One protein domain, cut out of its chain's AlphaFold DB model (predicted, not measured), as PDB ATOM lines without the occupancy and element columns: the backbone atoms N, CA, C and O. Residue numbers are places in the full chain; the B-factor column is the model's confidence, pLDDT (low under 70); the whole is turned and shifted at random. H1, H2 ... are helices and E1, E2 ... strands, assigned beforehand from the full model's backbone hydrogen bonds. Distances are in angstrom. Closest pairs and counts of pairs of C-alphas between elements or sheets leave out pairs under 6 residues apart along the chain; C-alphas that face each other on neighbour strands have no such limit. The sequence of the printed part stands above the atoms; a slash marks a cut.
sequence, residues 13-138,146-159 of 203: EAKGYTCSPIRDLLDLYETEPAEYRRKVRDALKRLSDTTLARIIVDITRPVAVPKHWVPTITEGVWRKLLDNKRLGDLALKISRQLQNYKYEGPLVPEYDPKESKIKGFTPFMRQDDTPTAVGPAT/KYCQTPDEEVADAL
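Overview. This is residues 13 to 138 and 146 to 159 of the 203 residues of an uncharacterized protein of Phytophthora rubi (UniProt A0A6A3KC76). Picture an open, loose frame of two lobes with an empty middle, bridged by two thin runs of chain, through residues 41 to 46 and residues 107 to 114. One lobe has H3 and H5 crossing, with H4 at H3 and E1 and H6 farther out; the other has the helical hairpin H1 and H2 beside loops. Here are 140 residues with six named helices and one named strand, in the order H1 H2 H3 E1 H4 H5 H6; the class is mostly helix, though under half of the residues are in named elements. The whole is loose, with a radius of gyration of the C-alphas of 19.9 A and spans of 49 by 35 by 34 A.

Arrangement. Start at H5, residues 85 to 99, the longest helix. H3, residues 49 to 59, touches it, the closest C-alphas being those of Ala 53 and Ala 91, 4.5 A apart; the tilt of 69 degrees is steep, only just short of about perpendicular. H4, residues 76 to 82, only just touches H3, with 3 pairs of C-alphas within 8 A, the closest being those of Ile 56 and Leu 82, 6.8 A apart. E1, residues 64 to 66, pairs with no named strand, but its residues 64 to 65 pair antiparallel with residues 146 to 147. H6, residues 151 to 159, touches no helix. H1, residues 25 to 31, and H2, residues 33 to 43, are apart from H5 and form a helical hairpin; they touch, the closest C-alphas being those of Tyr 29 and Tyr 36, 5.4 A apart. In all six helices every O i to N i+4 pair is within hydrogen-bond range.

Along the chain. Find C-alpha 25 at (106.225, 113.441, 116.323), where H1 begins. H2 runs 14.8 A, H3 15.2 A, and H5 21.2 A to C-alpha 99 at (144.912, 95.831, 109.767). H6 runs 12.2 A to C-alpha 159 at (124.208, 89.156, 86.108).

Size, cuts and confidence. The two C-alphas farthest apart, of Lys 117 and Leu 159, are 55.5 A apart. Residues 139 to 145 are not printed, and C-alphas 138 and 146 are 19.8 A apart across this cut, which lies in the link from H5 to H6. Look at residues 100 to 138 for 39 residues with no named element. The mean pLDDT of the printed part is 75.6, and 50 residues are under 70, among them residues 13 to 24 and 146 to 156.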
ATOM      1  N   GLU A  13      99.989  96.781 121.634       58.38
ATOM      2  CA  GLU A  13     101.218  96.359 122.330       58.38
ATOM      3  C   GLU A  13     101.653  97.345 123.423       58.38
ATOM      4  O   GLU A  13     102.341  96.959 124.368       58.38
ATOM      5  N   ALA A  14     101.201  98.605 123.360       58.91
ATOM      6  CA  ALA A  14     101.477  99.600 124.393       58.91
ATOM      7  C   ALA A  14     100.947  99.180 125.776       58.91
ATOM      8  O   ALA A  14     101.465  99.643 126.787       58.91
ATOM      9  N   LYS A  15      99.953  98.279 125.841       59.47
ATOM     10  CA  LYS A  15      99.417  97.742 127.105       59.47
ATOM     11  C   LYS A  15     100.419  96.861 127.864       59.47
ATOM     12  O   LYS A  15     100.299  96.748 129.079       59.47
ATOM     13  N   GLY A  16     101.381  96.248 127.166       58.31
ATOM     14  CA  GLY A  16     102.455  95.441 127.763       58.31
ATOM     15  C   GLY A  16     103.746  96.223 128.038       58.31
ATOM     16  O   GLY A  16     104.635  95.722 128.723       58.31
ATOM     17  N   TYR A  17     103.851  97.456 127.531       56.53
ATOM     18  CA  TYR A  17     105.009  98.326 127.723       56.53
ATOM     19  C   TYR A  17     104.856  99.172 128.985       56.53
ATOM     20  O   TYR A  17     103.883  99.904 129.143       56.53
ATOM     21  N   THR A  18     105.861  99.145 129.860       54.09
ATOM     22  CA  THR A  18     105.937 100.071 131.005       54.09
ATOM     23  C   THR A  18     106.847 101.263 130.759       54.09
ATOM     24  O   THR A  18     106.938 102.146 131.611       54.09
ATOM     25  N   CYS A  19     107.512 101.317 129.602       55.69
ATOM     26  CA  CYS A  19     108.171 102.533 129.144       55.69
ATOM     27  C   CYS A  19     107.140 103.640 128.915       55.69
ATOM     28  O   CYS A  19     105.995 103.379 128.545       55.69
ATOM     29  N   SER A  20     107.569 104.897 129.053       57.56
ATOM     30  CA  SER A  20     106.759 106.018 128.562       57.56
ATOM     31  C   SER A  20     106.434 105.772 127.082       57.56
ATOM     32  O   SER A  20     107.360 105.472 126.335       57.56
ATOM     33  N   PRO A  21     105.181 105.866 126.611       59.91
ATOM     34  CA  PRO A  21     104.868 105.635 125.202       59.91
ATOM     35  C   PRO A  21     105.642 106.597 124.297       59.91
ATOM     36  O   PRO A  21     105.871 107.748 124.686       59.91
ATOM     37  N   ILE A  22     106.039 106.163 123.093       64.88
ATOM     38  CA  ILE A  22     106.622 107.105 122.123       64.88
ATOM     39  C   ILE A  22     105.571 108.191 121.864       64.88
ATOM     40  O   ILE A  22     104.472 107.900 121.385       64.88
ATOM     41  N   ARG A  23     105.904 109.440 122.213       66.25
ATOM     42  CA  ARG A  23     105.121 110.612 121.806       66.25
ATOM     43  C   ARG A  23     105.186 110.725 120.290       66.25
ATOM     44  O   ARG A  23     106.286 110.696 119.732       66.25
ATOM     45  N   ASP A  24     104.022 110.853 119.670       69.81
ATOM     46  CA  ASP A  24     103.904 111.076 118.235       69.81
ATOM     47  C   ASP A  24     104.660 112.359 117.859       69.81
ATOM     48  O   ASP A  24     104.593 113.366 118.565       69.81
ATOM     49  N   LEU A  25     105.447 112.298 116.786       72.75
ATOM     50  CA  LEU A  25     106.225 113.441 116.323       72.75
ATOM     51  C   LEU A  25     105.328 114.537 115.741       72.75
ATOM     52  O   LEU A  25     105.708 115.701 115.848       72.75
ATOM     53  N   LEU A  26     104.167 114.186 115.170       74.44
ATOM     54  CA  LEU A  26     103.184 115.167 114.699       74.44
ATOM     55  C   LEU A  26     102.571 115.919 115.882       74.44
ATOM     56  O   LEU A  26     102.610 117.143 115.911       74.44
ATOM     57  N   ASP A  27     102.117 115.184 116.896       79.56
ATOM     58  CA  ASP A  27     101.594 115.761 118.142       79.56
ATOM     59  C   ASP A  27     102.649 116.660 118.807       79.56
ATOM     60  O   ASP A  27     102.388 117.810 119.134       79.56
ATOM     61  N   LEU A  28     103.900 116.190 118.893       79.88
ATOM     62  CA  LEU A  28     105.002 116.969 119.457       79.88
ATOM     63  C   LEU A  28     105.309 118.246 118.656       79.88
ATOM     64  O   LEU A  28     105.691 119.257 119.243       79.88
ATOM     65  N   TYR A  29     105.184 118.205 117.328       78.44
ATOM     66  CA  TYR A  29     105.361 119.379 116.473       78.44
ATOM     67  C   TYR A  29     104.265 120.422 116.713       78.44
ATOM     68  O   TYR A  29     104.566 121.616 116.768       78.44
ATOM     69  N   GLU A  30     103.025 119.969 116.887       85.31
ATOM     70  CA  GLU A  30     101.852 120.815 117.106       85.31
ATOM     71  C   GLU A  30     101.814 121.408 118.523       85.31
ATOM     72  O   GLU A  30     101.508 122.591 118.679       85.31
ATOM     73  N   THR A  31     102.170 120.636 119.556       86.62
ATOM     74  CA  THR A  31     102.093 121.080 120.959       86.62
ATOM     75  C   THR A  31     103.360 121.781 121.445       86.62
ATOM     76  O   THR A  31     103.284 122.777 122.161       86.62
ATOM     77  N   GLU A  32     104.541 121.259 121.096       85.50
ATOM     78  CA  GLU A  32     105.833 121.697 121.638       85.50
ATOM     79  C   GLU A  32     106.916 121.773 120.539       85.50
ATOM     80  O   GLU A  32     107.907 121.030 120.553       85.50
ATOM     81  N   PRO A  33     106.809 122.728 119.594       83.88
ATOM     82  CA  PRO A  33     107.696 122.804 118.432       83.88
ATOM     83  C   PRO A  33     109.176 123.001 118.800       83.88
ATOM     84  O   PRO A  33     110.068 122.613 118.041       83.88
ATOM     85  N   ALA A  34     109.470 123.589 119.963       83.50
ATOM     86  CA  ALA A  34     110.833 123.716 120.476       83.50
ATOM     87  C   ALA A  34     111.414 122.363 120.926       83.50
ATOM     88  O   ALA A  34     112.571 122.065 120.613       83.50
ATOM     89  N   GLU A  35     110.617 121.528 121.602       81.06
ATOM     90  CA  GLU A  35     111.020 120.175 121.991       81.06
ATOM     91  C   GLU A  35     111.163 119.283 120.753       81.06
ATOM     92  O   GLU A  35     112.169 118.583 120.631       81.06
ATOM     93  N   TYR A  36     110.246 119.388 119.786       80.31
ATOM     94  CA  TYR A  36     110.367 118.735 118.481       80.31
ATOM     95  C   TYR A  36     111.684 119.100 117.785       80.31
ATOM     96  O   TYR A  36     112.468 118.216 117.443       80.31
ATOM     97  N   ARG A  37     111.990 120.396 117.628       78.81
ATOM     98  CA  ARG A  37     113.233 120.845 116.978       78.81
ATOM     99  C   ARG A  37     114.475 120.382 117.732       78.81
ATOM    100  O   ARG A  37     115.458 120.029 117.086       78.81
ATOM    101  N   ARG A  38     114.451 120.370 119.070       79.62
ATOM    102  CA  ARG A  38     115.540 119.815 119.888       79.62
ATOM    103  C   ARG A  38     115.701 118.321 119.621       79.62
ATOM    104  O   ARG A  38     116.806 117.891 119.327       79.62
ATOM    105  N   LYS A  39     114.608 117.558 119.646       73.88
ATOM    106  CA  LYS A  39     114.599 116.106 119.437       73.88
ATOM    107  C   LYS A  39     115.051 115.722 118.029       73.88
ATOM    108  O   LYS A  39     115.839 114.797 117.886       73.88
ATOM    109  N   VAL A  40     114.626 116.460 117.003       72.94
ATOM    110  CA  VAL A  40     115.102 116.295 115.621       72.94
ATOM    111  C   VAL A  40     116.580 116.662 115.510       72.94
ATOM    112  O   VAL A  40     117.341 115.922 114.904       72.94
ATOM    113  N   ARG A  41     117.025 117.758 116.133       66.31
ATOM    114  CA  ARG A  41     118.441 118.155 116.135       66.31
ATOM    115  C   ARG A  41     119.326 117.141 116.858       66.31
ATOM    116  O   ARG A  41     120.399 116.835 116.362       66.31
ATOM    117  N   ASP A  42     118.881 116.606 117.989       67.94
ATOM    118  CA  ASP A  42     119.592 115.556 118.723       67.94
ATOM    119  C   ASP A  42     119.554 114.221 117.968       67.94
ATOM    120  O   ASP A  42     120.558 113.521 117.917       67.94
ATOM    121  N   ALA A  43     118.457 113.902 117.275       60.47
ATOM    122  CA  ALA A  43     118.404 112.774 116.347       60.47
ATOM    123  C   ALA A  43     119.320 112.972 115.126       60.47
ATOM    124  O   ALA A  43     119.808 111.992 114.576       60.47
ATOM    125  N   LEU A  44     119.586 114.213 114.711       52.66
ATOM    126  CA  LEU A  44     120.566 114.555 113.675       52.66
ATOM    127  C   LEU A  44     122.012 114.568 114.196       52.66
ATOM    128  O   LEU A  44     122.933 114.576 113.390       52.66
ATOM    129  N   LYS A  45     122.236 114.494 115.517       62.19
ATOM    130  CA  LYS A  45     123.554 114.170 116.097       62.19
ATOM    131  C   LYS A  45     123.873 112.665 116.015       62.19
ATOM    132  O   LYS A  45     124.824 112.208 116.645       62.19
ATOM    133  N   ARG A  46     123.073 111.878 115.283       63.84
ATOM    134  CA  ARG A  46     123.293 110.441 115.086       63.84
ATOM    135  C   ARG A  46     124.515 110.170 114.213       63.84
ATOM    136  O   ARG A  46     124.722 110.854 113.224       63.84
ATOM    137  N   LEU A  47     125.238 109.127 114.640       70.25
ATOM    138  CA  LEU A  47     126.365 108.420 114.021       70.25
ATOM    139  C   LEU A  47     127.334 109.315 113.239       70.25
ATOM    140  O   LEU A  47     127.051 109.752 112.129       70.25
ATOM    141  N   SER A  48     128.525 109.527 113.804       81.50
ATOM    142  CA  SER A  48     129.604 110.216 113.095       81.50
ATOM    143  C   SER A  48     129.937 109.516 111.773       81.50
ATOM    144  O   SER A  48     129.809 108.295 111.667       81.50
ATOM    145  N   ASP A  49     130.454 110.266 110.796       87.44
ATOM    146  CA  ASP A  49     130.978 109.710 109.538       87.44
ATOM    147  C   ASP A  49     131.968 108.560 109.787       87.44
ATOM    148  O   ASP A  49     131.972 107.571 109.061       87.44
ATOM    149  N   THR A  50     132.764 108.644 110.859       86.44
ATOM    150  CA  THR A  50     133.662 107.570 111.311       86.44
ATOM    151  C   THR A  50     132.912 106.293 111.680       86.44
ATOM    152  O   THR A  50     133.359 105.199 111.346       86.44
ATOM    153  N   THR A  51     131.768 106.423 112.350       86.56
ATOM    154  CA  THR A  51     130.930 105.281 112.729       86.56
ATOM    155  C   THR A  51     130.241 104.691 111.503       86.56
ATOM    156  O   THR A  51     130.258 103.480 111.316       86.56
ATOM    157  N   LEU A  52     129.703 105.538 110.624       89.06
ATOM    158  CA  LEU A  52     129.089 105.107 109.365       89.06
ATOM    159  C   LEU A  52     130.088 104.374 108.462       89.06
ATOM    160  O   LEU A  52     129.778 103.316 107.928       89.06
ATOM    161  N   ALA A  53     131.311 104.882 108.345       90.75
ATOM    162  CA  ALA A  53     132.368 104.215 107.599       90.75
ATOM    163  C   ALA A  53     132.800 102.889 108.240       90.75
ATOM    164  O   ALA A  53     133.099 101.938 107.525       90.75
ATOM    165  N   ARG A  54     132.809 102.783 109.575       91.06
ATOM    166  CA  ARG A  54     133.070 101.503 110.253       91.06
ATOM    167  C   ARG A  54     131.988 100.473 109.927       91.06
ATOM    168  O   ARG A  54     132.335  99.335 109.633       91.06
ATOM    169  N   ILE A  55     130.724 100.900 109.904       89.19
ATOM    170  CA  ILE A  55     129.595 100.067 109.480       89.19
ATOM    171  C   ILE A  55     129.795  99.597 108.036       89.19
ATOM    172  O   ILE A  55     129.646  98.409 107.788       89.19
ATOM    173  N   ILE A  56     130.215 100.475 107.113       90.12
ATOM    174  CA  ILE A  56     130.560 100.081 105.733       90.12
ATOM    175  C   ILE A  56     131.604  98.955 105.730       90.12
ATOM    176  O   ILE A  56     131.427  97.962 105.030       90.12
ATOM    177  N   VAL A  57     132.666  99.071 106.534       90.06
ATOM    178  CA  VAL A  57     133.687  98.015 106.642       90.06
ATOM    179  C   VAL A  57     133.088  96.706 107.155       90.06
ATOM    180  O   VAL A  57     133.450  95.649 106.657       90.06
ATOM    181  N   ASP A  58     132.194  96.747 108.139       86.94
ATOM    182  CA  ASP A  58     131.629  95.530 108.727       86.94
ATOM    183  C   ASP A  58     130.600  94.843 107.812       86.94
ATOM    184  O   ASP A  58     130.598  93.619 107.742       86.94
ATOM    185  N   ILE A  59     129.789  95.594 107.058       84.81
ATOM    186  CA  ILE A  59     128.784  95.013 106.145       84.81
ATOM    187  C   ILE A  59     129.376  94.488 104.834       84.81
ATOM    188  O   ILE A  59     128.783  93.627 104.201       84.81
ATOM    189  N   THR A  60     130.528  95.016 104.412       84.62
ATOM    190  CA  THR A  60     131.230  94.572 103.190       84.62
ATOM    191  C   THR A  60     132.275  93.497 103.465       84.62
ATOM    192  O   THR A  60     132.938  93.011 102.549       84.62
ATOM    193  N   ARG A  61     132.456  93.129 104.735       81.88
ATOM    194  CA  ARG A  61     133.377  92.073 105.127       81.88
ATOM    195  C   ARG A  61     132.760  90.702 104.840       81.88
ATOM    196  O   ARG A  61     131.644  90.447 105.288       81.88
ATOM    197  N   PRO A  62     133.510  89.794 104.196       74.12
ATOM    198  CA  PRO A  62     133.056  88.431 103.948       74.12
ATOM    199  C   PRO A  62     133.095  87.612 105.245       74.12
ATOM    200  O   PRO A  62     134.080  86.937 105.550       74.12
ATOM    201  N   VAL A  63     132.048  87.727 106.060       77.25
ATOM    202  CA  VAL A  63     131.869  86.969 107.306       77.25
ATOM    203  C   VAL A  63     130.544  86.218 107.241       77.25
ATOM    204  O   VAL A  63     129.560  86.721 106.705       77.25
ATOM    205  N   ALA A  64     130.524  85.003 107.786       76.88
ATOM    206  CA  ALA A  64     129.294  84.246 107.966       76.88
ATOM    207  C   ALA A  64     128.460  84.884 109.086       76.88
ATOM    208  O   ALA A  64     128.918  84.973 110.228       76.88
ATOM    209  N   VAL A  65     127.254  85.341 108.758       76.19
ATOM    210  CA  VAL A  65     126.310  85.945 109.705       76.19
ATOM    211  C   VAL A  65     124.919  85.340 109.512       76.19
ATOM    212  O   VAL A  65     124.601  84.865 108.421       76.19
ATOM    213  N   PRO A  66     124.048  85.357 110.530       77.19
ATOM    214  CA  PRO A  66     122.659  84.947 110.357       77.19
ATOM    215  C   PRO A  66     121.991  85.689 109.193       77.19
ATOM    216  O   PRO A  66     122.211  86.886 108.994       77.19
ATOM    217  N   LYS A  67     121.137  85.003 108.427       73.62
ATOM    218  CA  LYS A  67     120.518  85.545 107.201       73.62
ATOM    219  C   LYS A  67     119.860  86.917 107.385       73.62
ATOM    220  O   LYS A  67     119.939  87.762 106.501       73.62
ATOM    221  N   HIS A  68     119.217  87.146 108.526       72.94
ATOM    222  CA  HIS A  68     118.513  88.393 108.823       72.94
ATOM    223  C   HIS A  68     119.449  89.551 109.234       72.94
ATOM    224  O   HIS A  68     118.975  90.667 109.443       72.94
ATOM    225  N   TRP A  69     120.762  89.310 109.355       77.06
ATOM    226  CA  TRP A  69     121.786  90.342 109.577       77.06
ATOM    227  C   TRP A  69     122.400  90.847 108.276       77.06
ATOM    228  O   TRP A  69     122.998  91.921 108.286       77.06
ATOM    229  N   VAL A  70     122.265  90.096 107.179       76.44
ATOM    230  CA  VAL A  70     122.804  90.490 105.877       76.44
ATOM    231  C   VAL A  70     121.997  91.687 105.366       76.44
ATOM    232  O   VAL A  70     120.800  91.548 105.091       76.44
ATOM    233  N   PRO A  71     122.602  92.882 105.260       78.44
ATOM    234  CA  PRO A  71     121.899  94.030 104.719       78.44
ATOM    235  C   PRO A  71     121.708  93.856 103.211       78.44
ATOM    236  O   PRO A  71     122.572  93.322 102.524       78.44
ATOM    237  N   THR A  72     120.603  94.370 102.674       80.31
ATOM    238  CA  THR A  72     120.412  94.465 101.221       80.31
ATOM    239  C   THR A  72     121.347  95.538 100.664       80.31
ATOM    240  O   THR A  72     121.070  96.727 100.797       80.31
ATOM    241  N   ILE A  73     122.480  95.139 100.085       79.00
ATOM    242  CA  ILE A  73     123.530  96.054  99.600       79.00
ATOM    243  C   ILE A  73     123.267  96.576  98.183       79.00
ATOM    244  O   ILE A  73     123.875  97.565  97.770       79.00
ATOM    245  N   THR A  74     122.335  95.966  97.456       73.94
ATOM    246  CA  THR A  74     121.917  96.361  96.105       73.94
ATOM    247  C   THR A  74     120.908  97.508  96.089       73.94
ATOM    248  O   THR A  74     120.966  98.345  95.191       73.94
ATOM    249  N   GLU A  75     120.057  97.637  97.113       78.25
ATOM    250  CA  GLU A  75     118.979  98.633  97.151       78.25
ATOM    251  C   GLU A  75     118.818  99.331  98.517       78.25
ATOM    252  O   GLU A  75     119.361  98.941  99.550       78.25
ATOM    253  N   GLY A  76     118.044 100.420  98.535       83.62
ATOM    254  CA  GLY A  76     117.618 101.068  99.775       83.62
ATOM    255  C   GLY A  76     118.697 101.887 100.493       83.62
ATOM    256  O   GLY A  76     119.537 102.553  99.884       83.62
ATOM    257  N   VAL A  77     118.603 101.941 101.825       84.81
ATOM    258  CA  VAL A  77     119.431 102.830 102.663       84.81
ATOM    259  C   VAL A  77     120.890 102.370 102.705       84.81
ATOM    260  O   VAL A  77     121.789 103.210 102.697       84.81
ATOM    261  N   TRP A  78     121.130 101.058 102.695       85.31
ATOM    262  CA  TRP A  78     122.474 100.483 102.686       85.31
ATOM    263  C   TRP A  78     123.203 100.764 101.373       85.31
ATOM    264  O   TRP A  78     124.356 101.185 101.409       85.31
ATOM    265  N   ARG A  79     122.516 100.675 100.224       86.81
ATOM    266  CA  ARG A  79     123.099 101.081  98.940       86.81
ATOM    267  C   ARG A  79     123.512 102.552  98.926       86.81
ATOM    268  O   ARG A  79     124.648 102.874  98.595       86.81
ATOM    269  N   LYS A  80     122.631 103.447  99.390       88.00
ATOM    270  CA  LYS A  80     122.937 104.887  99.515       88.00
ATOM    271  C   LYS A  80     124.137 105.164 100.422       88.00
ATOM    272  O   LYS A  80     124.848 106.146 100.215       88.00
ATOM    273  N   LEU A  81     124.332 104.334 101.446       86.69
ATOM    274  CA  LEU A  81     125.487 104.416 102.333       86.69
ATOM    275  C   LEU A  81     126.779 104.021 101.598       86.69
ATOM    276  O   LEU A  81     127.776 104.727 101.730       86.69
ATOM    277  N   LEU A  82     126.741 102.943 100.806       86.81
ATOM    278  CA  LEU A  82     127.870 102.445 100.009       86.81
ATOM    279  C   LEU A  82     128.266 103.396  98.869       86.81
ATOM    280  O   LEU A  82     129.453 103.617  98.644       86.81
ATOM    281  N   ASP A  83     127.296 104.022  98.200       89.50
ATOM    282  CA  ASP A  83     127.547 104.944  97.079       89.50
ATOM    283  C   ASP A  83     128.214 106.270  97.519       89.50
ATOM    284  O   ASP A  83     128.675 107.072  96.697       89.50
ATOM    285  N   ASN A  84     128.278 106.546  98.824       90.38
ATOM    286  CA  ASN A  84     128.859 107.777  99.340       90.38
ATOM    287  C   ASN A  84     130.395 107.732  99.317       90.38
ATOM    288  O   ASN A  84     131.035 107.203 100.226       90.38
ATOM    289  N   LYS A  85     130.996 108.401  98.322       91.62
ATOM    290  CA  LYS A  85     132.460 108.473  98.145       91.62
ATOM    291  C   LYS A  85     133.220 108.921  99.397       91.62
ATOM    292  O   LYS A  85     134.237 108.329  99.733       91.62
ATOM    293  N   ARG A  86     132.710 109.926 100.125       92.12
ATOM    294  CA  ARG A  86     133.371 110.447 101.335       92.12
ATOM    295  C   ARG A  86     133.455 109.383 102.427       92.12
ATOM    296  O   ARG A  86     134.467 109.288 103.119       92.12
ATOM    297  N   LEU A  87     132.388 108.603 102.589       92.00
ATOM    298  CA  LEU A  87     132.348 107.513 103.560       92.00
ATOM    299  C   LEU A  87     133.171 106.311 103.086       92.00
ATOM    300  O   LEU A  87     133.836 105.697 103.913       92.00
ATOM    301  N   GLY A  88     133.199 106.033 101.780       89.94
ATOM    302  CA  GLY A  88     134.051 105.003 101.178       89.94
ATOM    303  C   GLY A  88     135.547 105.249 101.407       89.94
ATOM    304  O   GLY A  88     136.248 104.371 101.909       89.94
ATOM    305  N   ASP A  89     136.033 106.466 101.150       92.94
ATOM    306  CA  ASP A  89     137.434 106.839 101.404       92.94
ATOM    307  C   ASP A  89     137.803 106.684 102.889       92.94
ATOM    308  O   ASP A  89     138.883 106.201 103.253       92.94
ATOM    309  N   LEU A  90     136.881 107.072 103.772       92.88
ATOM    310  CA  LEU A  90     137.060 106.949 105.213       92.88
ATOM    311  C   LEU A  90     137.025 105.479 105.656       92.88
ATOM    312  O   LEU A  90     137.823 105.085 106.506       92.88
ATOM    313  N   ALA A  91     136.179 104.651 105.042       92.19
ATOM    314  CA  ALA A  91     136.119 103.214 105.278       92.19
ATOM    315  C   ALA A  91     137.438 102.535 104.886       92.19
ATOM    316  O   ALA A  91     137.986 101.780 105.682       92.19
ATOM    317  N   LEU A  92     138.031 102.883 103.737       92.56
ATOM    318  CA  LEU A  92     139.357 102.388 103.336       92.56
ATOM    319  C   LEU A  92     140.449 102.767 104.346       92.56
ATOM    320  O   LEU A  92     141.316 101.950 104.680       92.56
ATOM    321  N   LYS A  93     140.403 103.998 104.872       93.69
ATOM    322  CA  LYS A  93     141.317 104.446 105.931       93.69
ATOM    323  C   LYS A  93     141.133 103.626 107.210       93.69
ATOM    324  O   LYS A  93     142.130 103.179 107.776       93.69
ATOM    325  N   ILE A  94     139.891 103.395 107.634       92.38
ATOM    326  CA  ILE A  94     139.559 102.571 108.803       92.38
ATOM    327  C   ILE A  94     140.016 101.124 108.600       92.38
ATOM    328  O   ILE A  94     140.667 100.574 109.485       92.38
ATOM    329  N   SER A  95     139.769 100.518 107.438       90.19
ATOM    330  CA  SER A  95     140.225  99.160 107.109       90.19
ATOM    331  C   SER A  95     141.737  99.019 107.265       90.19
ATOM    332  O   SER A  95     142.217  98.078 107.901       90.19
ATOM    333  N   ARG A  96     142.503 100.004 106.781       93.06
ATOM    334  CA  ARG A  96     143.961 100.043 106.961       93.06
ATOM    335  C   ARG A  96     144.369 100.229 108.425       93.06
ATOM    336  O   ARG A  96     145.369  99.668 108.866       93.06
ATOM    337  N   GLN A  97     143.627 101.027 109.190       91.38
ATOM    338  CA  GLN A  97     143.870 101.191 110.625       91.38
ATOM    339  C   GLN A  97     143.597  99.899 111.400       91.38
ATOM    340  O   GLN A  97     144.377  99.570 112.287       91.38
ATOM    341  N   LEU A  98     142.554  99.147 111.044       90.06
ATOM    342  CA  LEU A  98     142.228  97.854 111.652       90.06
ATOM    343  C   LEU A  98     143.310  96.810 111.373       90.06
ATOM    344  O   LEU A  98     143.746  96.141 112.302       90.06
ATOM    345  N   GLN A  99     143.799  96.722 110.132       88.56
ATOM    346  CA  GLN A  99     144.912  95.831 109.767       88.56
ATOM    347  C   GLN A  99     146.189  96.130 110.562       88.56
ATOM    348  O   GLN A  99     146.922  95.222 110.937       88.56
ATOM    349  N   ASN A 100     146.439  97.409 110.840       92.75
ATOM    350  CA  ASN A 100     147.607  97.858 111.590       92.75
ATOM    351  C   ASN A 100     147.378  97.917 113.111       92.75
ATOM    352  O   ASN A 100     148.260  98.410 113.811       92.75
ATOM    353  N   TYR A 101     146.215  97.485 113.618       86.81
ATOM    354  CA  TYR A 101     145.810  97.591 115.031       86.81
ATOM    355  C   TYR A 101     145.868  99.023 115.605       86.81
ATOM    356  O   TYR A 101     146.126  99.231 116.785       86.81
ATOM    357  N   LYS A 102     145.632 100.032 114.759       90.06
ATOM    358  CA  LYS A 102     145.658 101.470 115.095       90.06
ATOM    359  C   LYS A 102     144.277 102.124 115.073       90.06
ATOM    360  O   LYS A 102     144.181 103.348 115.115       90.06
ATOM    361  N   TYR A 103     143.219 101.339 114.900       87.12
ATOM    362  CA  TYR A 103     141.862 101.865 114.909       87.12
ATOM    363  C   TYR A 103     141.397 102.062 116.351       87.12
ATOM    364  O   TYR A 103     141.284 101.097 117.103       87.12
ATOM    365  N   GLU A 104     141.114 103.308 116.714       83.81
ATOM    366  CA  GLU A 104     140.478 103.650 117.981       83.81
ATOM    367  C   GLU A 104     138.964 103.716 117.757       83.81
ATOM    368  O   GLU A 104     138.467 104.532 116.976       83.81
ATOM    369  N   GLY A 105     138.237 102.785 118.377       75.19
ATOM    370  CA  GLY A 105     136.785 102.713 118.258       75.19
ATOM    371  C   GLY A 105     136.098 103.885 118.963       75.19
ATOM    372  O   GLY A 105     136.656 104.449 119.905       75.19
ATOM    373  N   PRO A 106     134.876 104.259 118.544       70.88
ATOM    374  CA  PRO A 106     134.098 105.249 119.270       70.88
ATOM    375  C   PRO A 106     133.845 104.748 120.696       70.88
ATOM    376  O   PRO A 106     133.208 103.713 120.898       70.88
ATOM    377  N   LEU A 107     134.355 105.484 121.681       65.00
ATOM    378  CA  LEU A 107     134.071 105.219 123.084       65.00
ATOM    379  C   LEU A 107     132.627 105.628 123.364       65.00
ATOM    380  O   LEU A 107     132.249 106.788 123.186       65.00
ATOM    381  N   VAL A 108     131.812 104.660 123.777       65.81
ATOM    382  CA  VAL A 108     130.488 104.941 124.329       65.81
ATOM    383  C   VAL A 108     130.724 105.645 125.666       65.81
ATOM    384  O   VAL A 108     131.437 105.082 126.500       65.81
ATOM    385  N   PRO A 109     130.195 106.865 125.881       66.75
ATOM    386  CA  PRO A 109     130.276 107.511 127.181       66.75
ATOM    387  C   PRO A 109     129.767 106.564 128.264       66.75
ATOM    388  O   PRO A 109     128.752 105.889 128.068       66.75
ATOM    389  N   GLU A 110     130.474 106.500 129.390       71.06
ATOM    390  CA  GLU A 110     129.988 105.736 130.533       71.06
ATOM    391  C   GLU A 110     128.605 106.246 130.932       71.06
ATOM    392  O   GLU A 110     128.342 107.452 130.942       71.06
ATOM    393  N   TYR A 111     127.719 105.307 131.244       67.06
ATOM    394  CA  TYR A 111     126.368 105.617 131.676       67.06
ATOM    395  C   TYR A 111     126.400 106.500 132.931       67.06
ATOM    396  O   TYR A 111     126.878 106.067 133.982       67.06
ATOM    397  N   ASP A 112     125.868 107.722 132.842       74.94
ATOM    398  CA  ASP A 112     125.692 108.582 134.011       74.94
ATOM    399  C   ASP A 112     124.406 108.157 134.746       74.94
ATOM    400  O   ASP A 112     123.311 108.273 134.189       74.94
ATOM    401  N   PRO A 113     124.469 107.731 136.026       75.50
ATOM    402  CA  PRO A 113     123.280 107.395 136.809       75.50
ATOM    403  C   PRO A 113     122.233 108.515 136.869       75.50
ATOM    404  O   PRO A 113     121.067 108.254 137.168       75.50
ATOM    405  N   LYS A 114     122.604 109.772 136.603       77.62
ATOM    406  CA  LYS A 114     121.661 110.895 136.508       77.62
ATOM    407  C   LYS A 114     120.740 110.792 135.294       77.62
ATOM    408  O   LYS A 114     119.638 111.331 135.365       77.62
ATOM    409  N   GLU A 115     121.130 110.082 134.236       68.88
ATOM    410  CA  GLU A 115     120.284 109.844 133.063       68.88
ATOM    411  C   GLU A 115     119.006 109.089 133.441       68.88
ATOM    412  O   GLU A 115     117.930 109.463 132.976       68.88
ATOM    413  N   SER A 116     119.078 108.149 134.400       68.00
ATOM    414  CA  SER A 116     117.882 107.471 134.939       68.00
ATOM    415  C   SER A 116     116.849 108.405 135.556       68.00
ATOM    416  O   SER A 116     115.672 108.062 135.638       68.00
ATOM    417  N   LYS A 117     117.283 109.580 136.022       74.88
ATOM    418  CA  LYS A 117     116.432 110.549 136.716       74.88
ATOM    419  C   LYS A 117     115.780 111.535 135.749       74.88
ATOM    420  O   LYS A 117     114.949 112.339 136.173       74.88
ATOM    421  N   ILE A 118     116.144 111.501 134.464       75.19
ATOM    422  CA  ILE A 118     115.551 112.360 133.441       75.19
ATOM    423  C   ILE A 118     114.103 111.916 133.211       75.19
ATOM    424  O   ILE A 118     113.811 110.748 132.965       75.19
ATOM    425  N   LYS A 119     113.166 112.868 133.270       65.94
ATOM    426  CA  LYS A 119     111.745 112.603 133.013       65.94
ATOM    427  C   LYS A 119     111.565 112.005 131.611       65.94
ATOM    428  O   LYS A 119     111.930 112.635 130.623       65.94
ATOM    429  N   GLY A 120     110.968 110.815 131.538       66.75
ATOM    430  CA  GLY A 120     110.759 110.077 130.285       66.75
ATOM    431  C   GLY A 120     111.882 109.101 129.924       66.75
ATOM    432  O   GLY A 120     111.730 108.357 128.955       66.75
ATOM    433  N   PHE A 121     112.971 109.053 130.699       67.44
ATOM    434  CA  PHE A 121     113.945 107.974 130.599       67.44
ATOM    435  C   PHE A 121     113.323 106.679 131.116       67.44
ATOM    436  O   PHE A 121     112.714 106.660 132.187       67.44
ATOM    437  N   THR A 122     113.473 105.600 130.351       69.56
ATOM    438  CA  THR A 122     113.063 104.275 130.803       69.56
ATOM    439  C   THR A 122     114.294 103.375 130.891       69.56
ATOM    440  O   THR A 122     114.926 103.144 129.861       69.56
ATOM    441  N   PRO A 123     114.650 102.874 132.088       68.69
ATOM    442  CA  PRO A 123     115.748 101.927 132.252       68.69
ATOM    443  C   PRO A 123     115.521 100.641 131.450       68.69
ATOM    444  O   PRO A 123     114.379 100.231 131.248       68.69
ATOM    445  N   PHE A 124     116.603  99.975 131.038       67.88
ATOM    446  CA  PHE A 124     116.523  98.684 130.338       67.88
ATOM    447  C   PHE A 124     115.948  97.566 131.211       67.88
ATOM    448  O   PHE A 124     115.214  96.717 130.709       67.88
ATOM    449  N   MET A 125     116.268  97.602 132.504       74.81
ATOM    450  CA  MET A 125     115.800  96.656 133.510       74.81
ATOM    451  C   MET A 125     114.952  97.391 134.535       74.81
ATOM    452  O   MET A 125     115.251  98.526 134.919       74.81
ATOM    453  N   ARG A 126     113.895  96.735 134.985       73.19
ATOM    454  CA  ARG A 126     113.066  97.213 136.083       73.19
ATOM    455  C   ARG A 126     113.728  96.924 137.434       73.19
ATOM    456  O   ARG A 126     114.782  96.305 137.504       73.19
ATOM    457  N   GLN A 127     113.099  97.383 138.518       74.31
ATOM    458  CA  GLN A 127     113.566  97.111 139.888       74.31
ATOM    459  C   GLN A 127     113.433  95.633 140.290       74.31
ATOM    460  O   GLN A 127     114.087  95.200 141.230       74.31
ATOM    461  N   ASP A 128     112.582  94.881 139.596       78.56
ATOM    462  CA  ASP A 128     112.363  93.439 139.728       78.56
ATOM    463  C   ASP A 128     113.236  92.608 138.767       78.56
ATOM    464  O   ASP A 128     112.917  91.453 138.504       78.56
ATOM    465  N   ASP A 129     114.303  93.195 138.211       75.19
ATOM    466  CA  ASP A 129     115.239  92.576 137.253       75.19
ATOM    467  C   ASP A 129     114.597  92.047 135.958       75.19
ATOM    468  O   ASP A 129     115.232  91.340 135.172       75.19
ATOM    469  N   THR A 130     113.348  92.417 135.677       75.44
ATOM    470  CA  THR A 130     112.690  92.066 134.419       75.44
ATOM    471  C   THR A 130     112.983  93.107 133.329       75.44
ATOM    472  O   THR A 130     113.119  94.302 133.624       75.44
ATOM    473  N   PRO A 131     113.081  92.699 132.047       71.12
ATOM    474  CA  PRO A 131     113.275  93.629 130.940       71.12
ATOM    475  C   PRO A 131     112.106  94.608 130.814       71.12
ATOM    476  O   PRO A 131     110.930  94.248 130.944       71.12
ATOM    477  N   THR A 132     112.406  95.869 130.515       69.25
ATOM    478  CA  THR A 132     111.352  96.884 130.380       69.25
ATOM    479  C   THR A 132     110.637  96.834 129.028       69.25
ATOM    480  O   THR A 132     109.505  97.309 128.922       69.25
ATOM    481  N   ALA A 133     111.244  96.214 128.014       66.88
ATOM    482  CA  ALA A 133     110.585  95.911 126.748       66.88
ATOM    483  C   ALA A 133     110.430  94.406 126.548       66.88
ATOM    484  O   ALA A 133     111.274  93.612 126.961       66.88
ATOM    485  N   VAL A 134     109.356  94.043 125.857       65.69
ATOM    486  CA  VAL A 134     109.104  92.669 125.430       65.69
ATOM    487  C   VAL A 134     109.965  92.379 124.198       65.69
ATOM    488  O   VAL A 134     110.144  93.243 123.336       65.69
ATOM    489  N   GLY A 135     110.525  91.171 124.129       60.81
ATOM    490  CA  GLY A 135     111.206  90.691 122.927       60.81
ATOM    491  C   GLY A 135     110.255  90.598 121.722       60.81
ATOM    492  O   GLY A 135     109.038  90.703 121.883       60.81
ATOM    493  N   PRO A 136     110.788  90.416 120.501       59.78
ATOM    494  CA  PRO A 136     109.953  90.127 119.339       59.78
ATOM    495  C   PRO A 136     109.071  88.895 119.604       59.78
ATOM    496  O   PRO A 136     109.505  87.945 120.248       59.78
ATOM    497  N   ALA A 137     107.828  88.922 119.111       58.62
ATOM    498  CA  ALA A 137     106.865  87.832 119.305       58.62
ATOM    499  C   ALA A 137     107.240  86.545 118.546       58.62
ATOM    500  O   ALA A 137     106.708  85.479 118.838       58.62
ATOM    501  N   THR A 138     108.130  86.657 117.562       57.56
ATOM    502  CA  THR A 138     108.642  85.550 116.757       57.56
ATOM    503  C   THR A 138     110.029  85.159 117.245       57.56
ATOM    504  O   THR A 138     110.901  86.025 117.371       57.56
ATOM    505  N   LYS A 146     124.459  82.518 106.902       64.19
ATOM    506  CA  LYS A 146     124.676  82.856 105.493       64.19
ATOM    507  C   LYS A 146     125.955  83.680 105.326       64.19
ATOM    508  O   LYS A 146     126.272  84.560 106.123       64.19
ATOM    509  N   TYR A 147     126.708  83.405 104.269       60.56
ATOM    510  CA  TYR A 147     127.882  84.195 103.912       60.56
ATOM    511  C   TYR A 147     127.463  85.581 103.394       60.56
ATOM    512  O   TYR A 147     126.641  85.669 102.478       60.56
ATOM    513  N   CYS A 148     128.008  86.660 103.971       56.41
ATOM    514  CA  CYS A 148     127.869  88.006 103.411       56.41
ATOM    515  C   CYS A 148     128.626  88.088 102.081       56.41
ATOM    516  O   CYS A 148     129.854  88.201 102.081       56.41
ATOM    517  N   GLN A 149     127.897  88.049 100.966       60.31
ATOM    518  CA  GLN A 149     128.464  88.325  99.649       60.31
ATOM    519  C   GLN A 149     128.932  89.778  99.569       60.31
ATOM    520  O   GLN A 149     128.342  90.686 100.165       60.31
ATOM    521  N   THR A 150     130.016  90.009  98.834       63.19
ATOM    522  CA  THR A 150     130.447  91.379  98.535       63.19
ATOM    523  C   THR A 150     129.491  92.035  97.526       63.19
ATOM    524  O   THR A 150     128.844  91.321  96.761       63.19
ATOM    525  N   PRO A 151     129.398  93.379  97.462       60.00
ATOM    526  CA  PRO A 151     128.567  94.045  96.455       60.00
ATOM    527  C   PRO A 151     128.899  93.619  95.022       60.00
ATOM    528  O   PRO A 151     128.000  93.487  94.200       60.00
ATOM    529  N   ASP A 152     130.178  93.379  94.735       62.50
ATOM    530  CA  ASP A 152     130.633  92.932  93.418       62.50
ATOM    531  C   ASP A 152     130.222  91.475  93.129       62.50
ATOM    532  O   ASP A 152     129.935  91.133  91.986       62.50
ATOM    533  N   GLU A 153     130.139  90.633  94.161       66.00
ATOM    534  CA  GLU A 153     129.701  89.234  94.074       66.00
ATOM    535  C   GLU A 153     128.177  89.120  93.912       66.00
ATOM    536  O   GLU A 153     127.724  88.373  93.055       66.00
ATOM    537  N   GLU A 154     127.379  89.922  94.629       62.44
ATOM    538  CA  GLU A 154     125.916  89.960  94.434       62.44
ATOM    539  C   GLU A 154     125.551  90.493  93.037       62.44
ATOM    540  O   GLU A 154     124.626  89.998  92.395       62.44
ATOM    541  N   VAL A 155     126.299  91.483  92.533       66.31
ATOM    542  CA  VAL A 155     126.125  91.985  91.160       66.31
ATOM    543  C   VAL A 155     126.531  90.930  90.131       66.31
ATOM    544  O   VAL A 155     125.838  90.785  89.126       66.31
ATOM    545  N   ALA A 156     127.612  90.185  90.369       66.31
ATOM    546  CA  ALA A 156     128.029  89.098  89.488       66.31
ATOM    547  C   ALA A 156     126.996  87.959  89.449       66.31
ATOM    548  O   ALA A 156     126.630  87.516  88.361       66.31
ATOM    549  N   ASP A 157     126.467  87.547  90.602       70.00
ATOM    550  CA  ASP A 157     125.422  86.522  90.696       70.00
ATOM    551  C   ASP A 157     124.124  86.971  90.013       70.00
ATOM    552  O   ASP A 157     123.519  86.206  89.262       70.00
ATOM    553  N   ALA A 158     123.706  88.226  90.212       69.25
ATOM    554  CA  ALA A 158     122.526  88.774  89.547       69.25
ATOM    555  C   ALA A 158     122.692  88.834  88.019       69.25
ATOM    556  O   ALA A 158     121.732  88.595  87.284       69.25
ATOM    557  N   LEU A 159     123.901  89.139  87.538       66.12
ATOM    558  CA  LEU A 159     124.208  89.156  86.108       66.12
ATOM    559  C   LEU A 159     124.175  87.738  85.516       66.12
ATOM    560  O   LEU A 159     123.590  87.541  84.455       66.12
TER     561      LEU A 159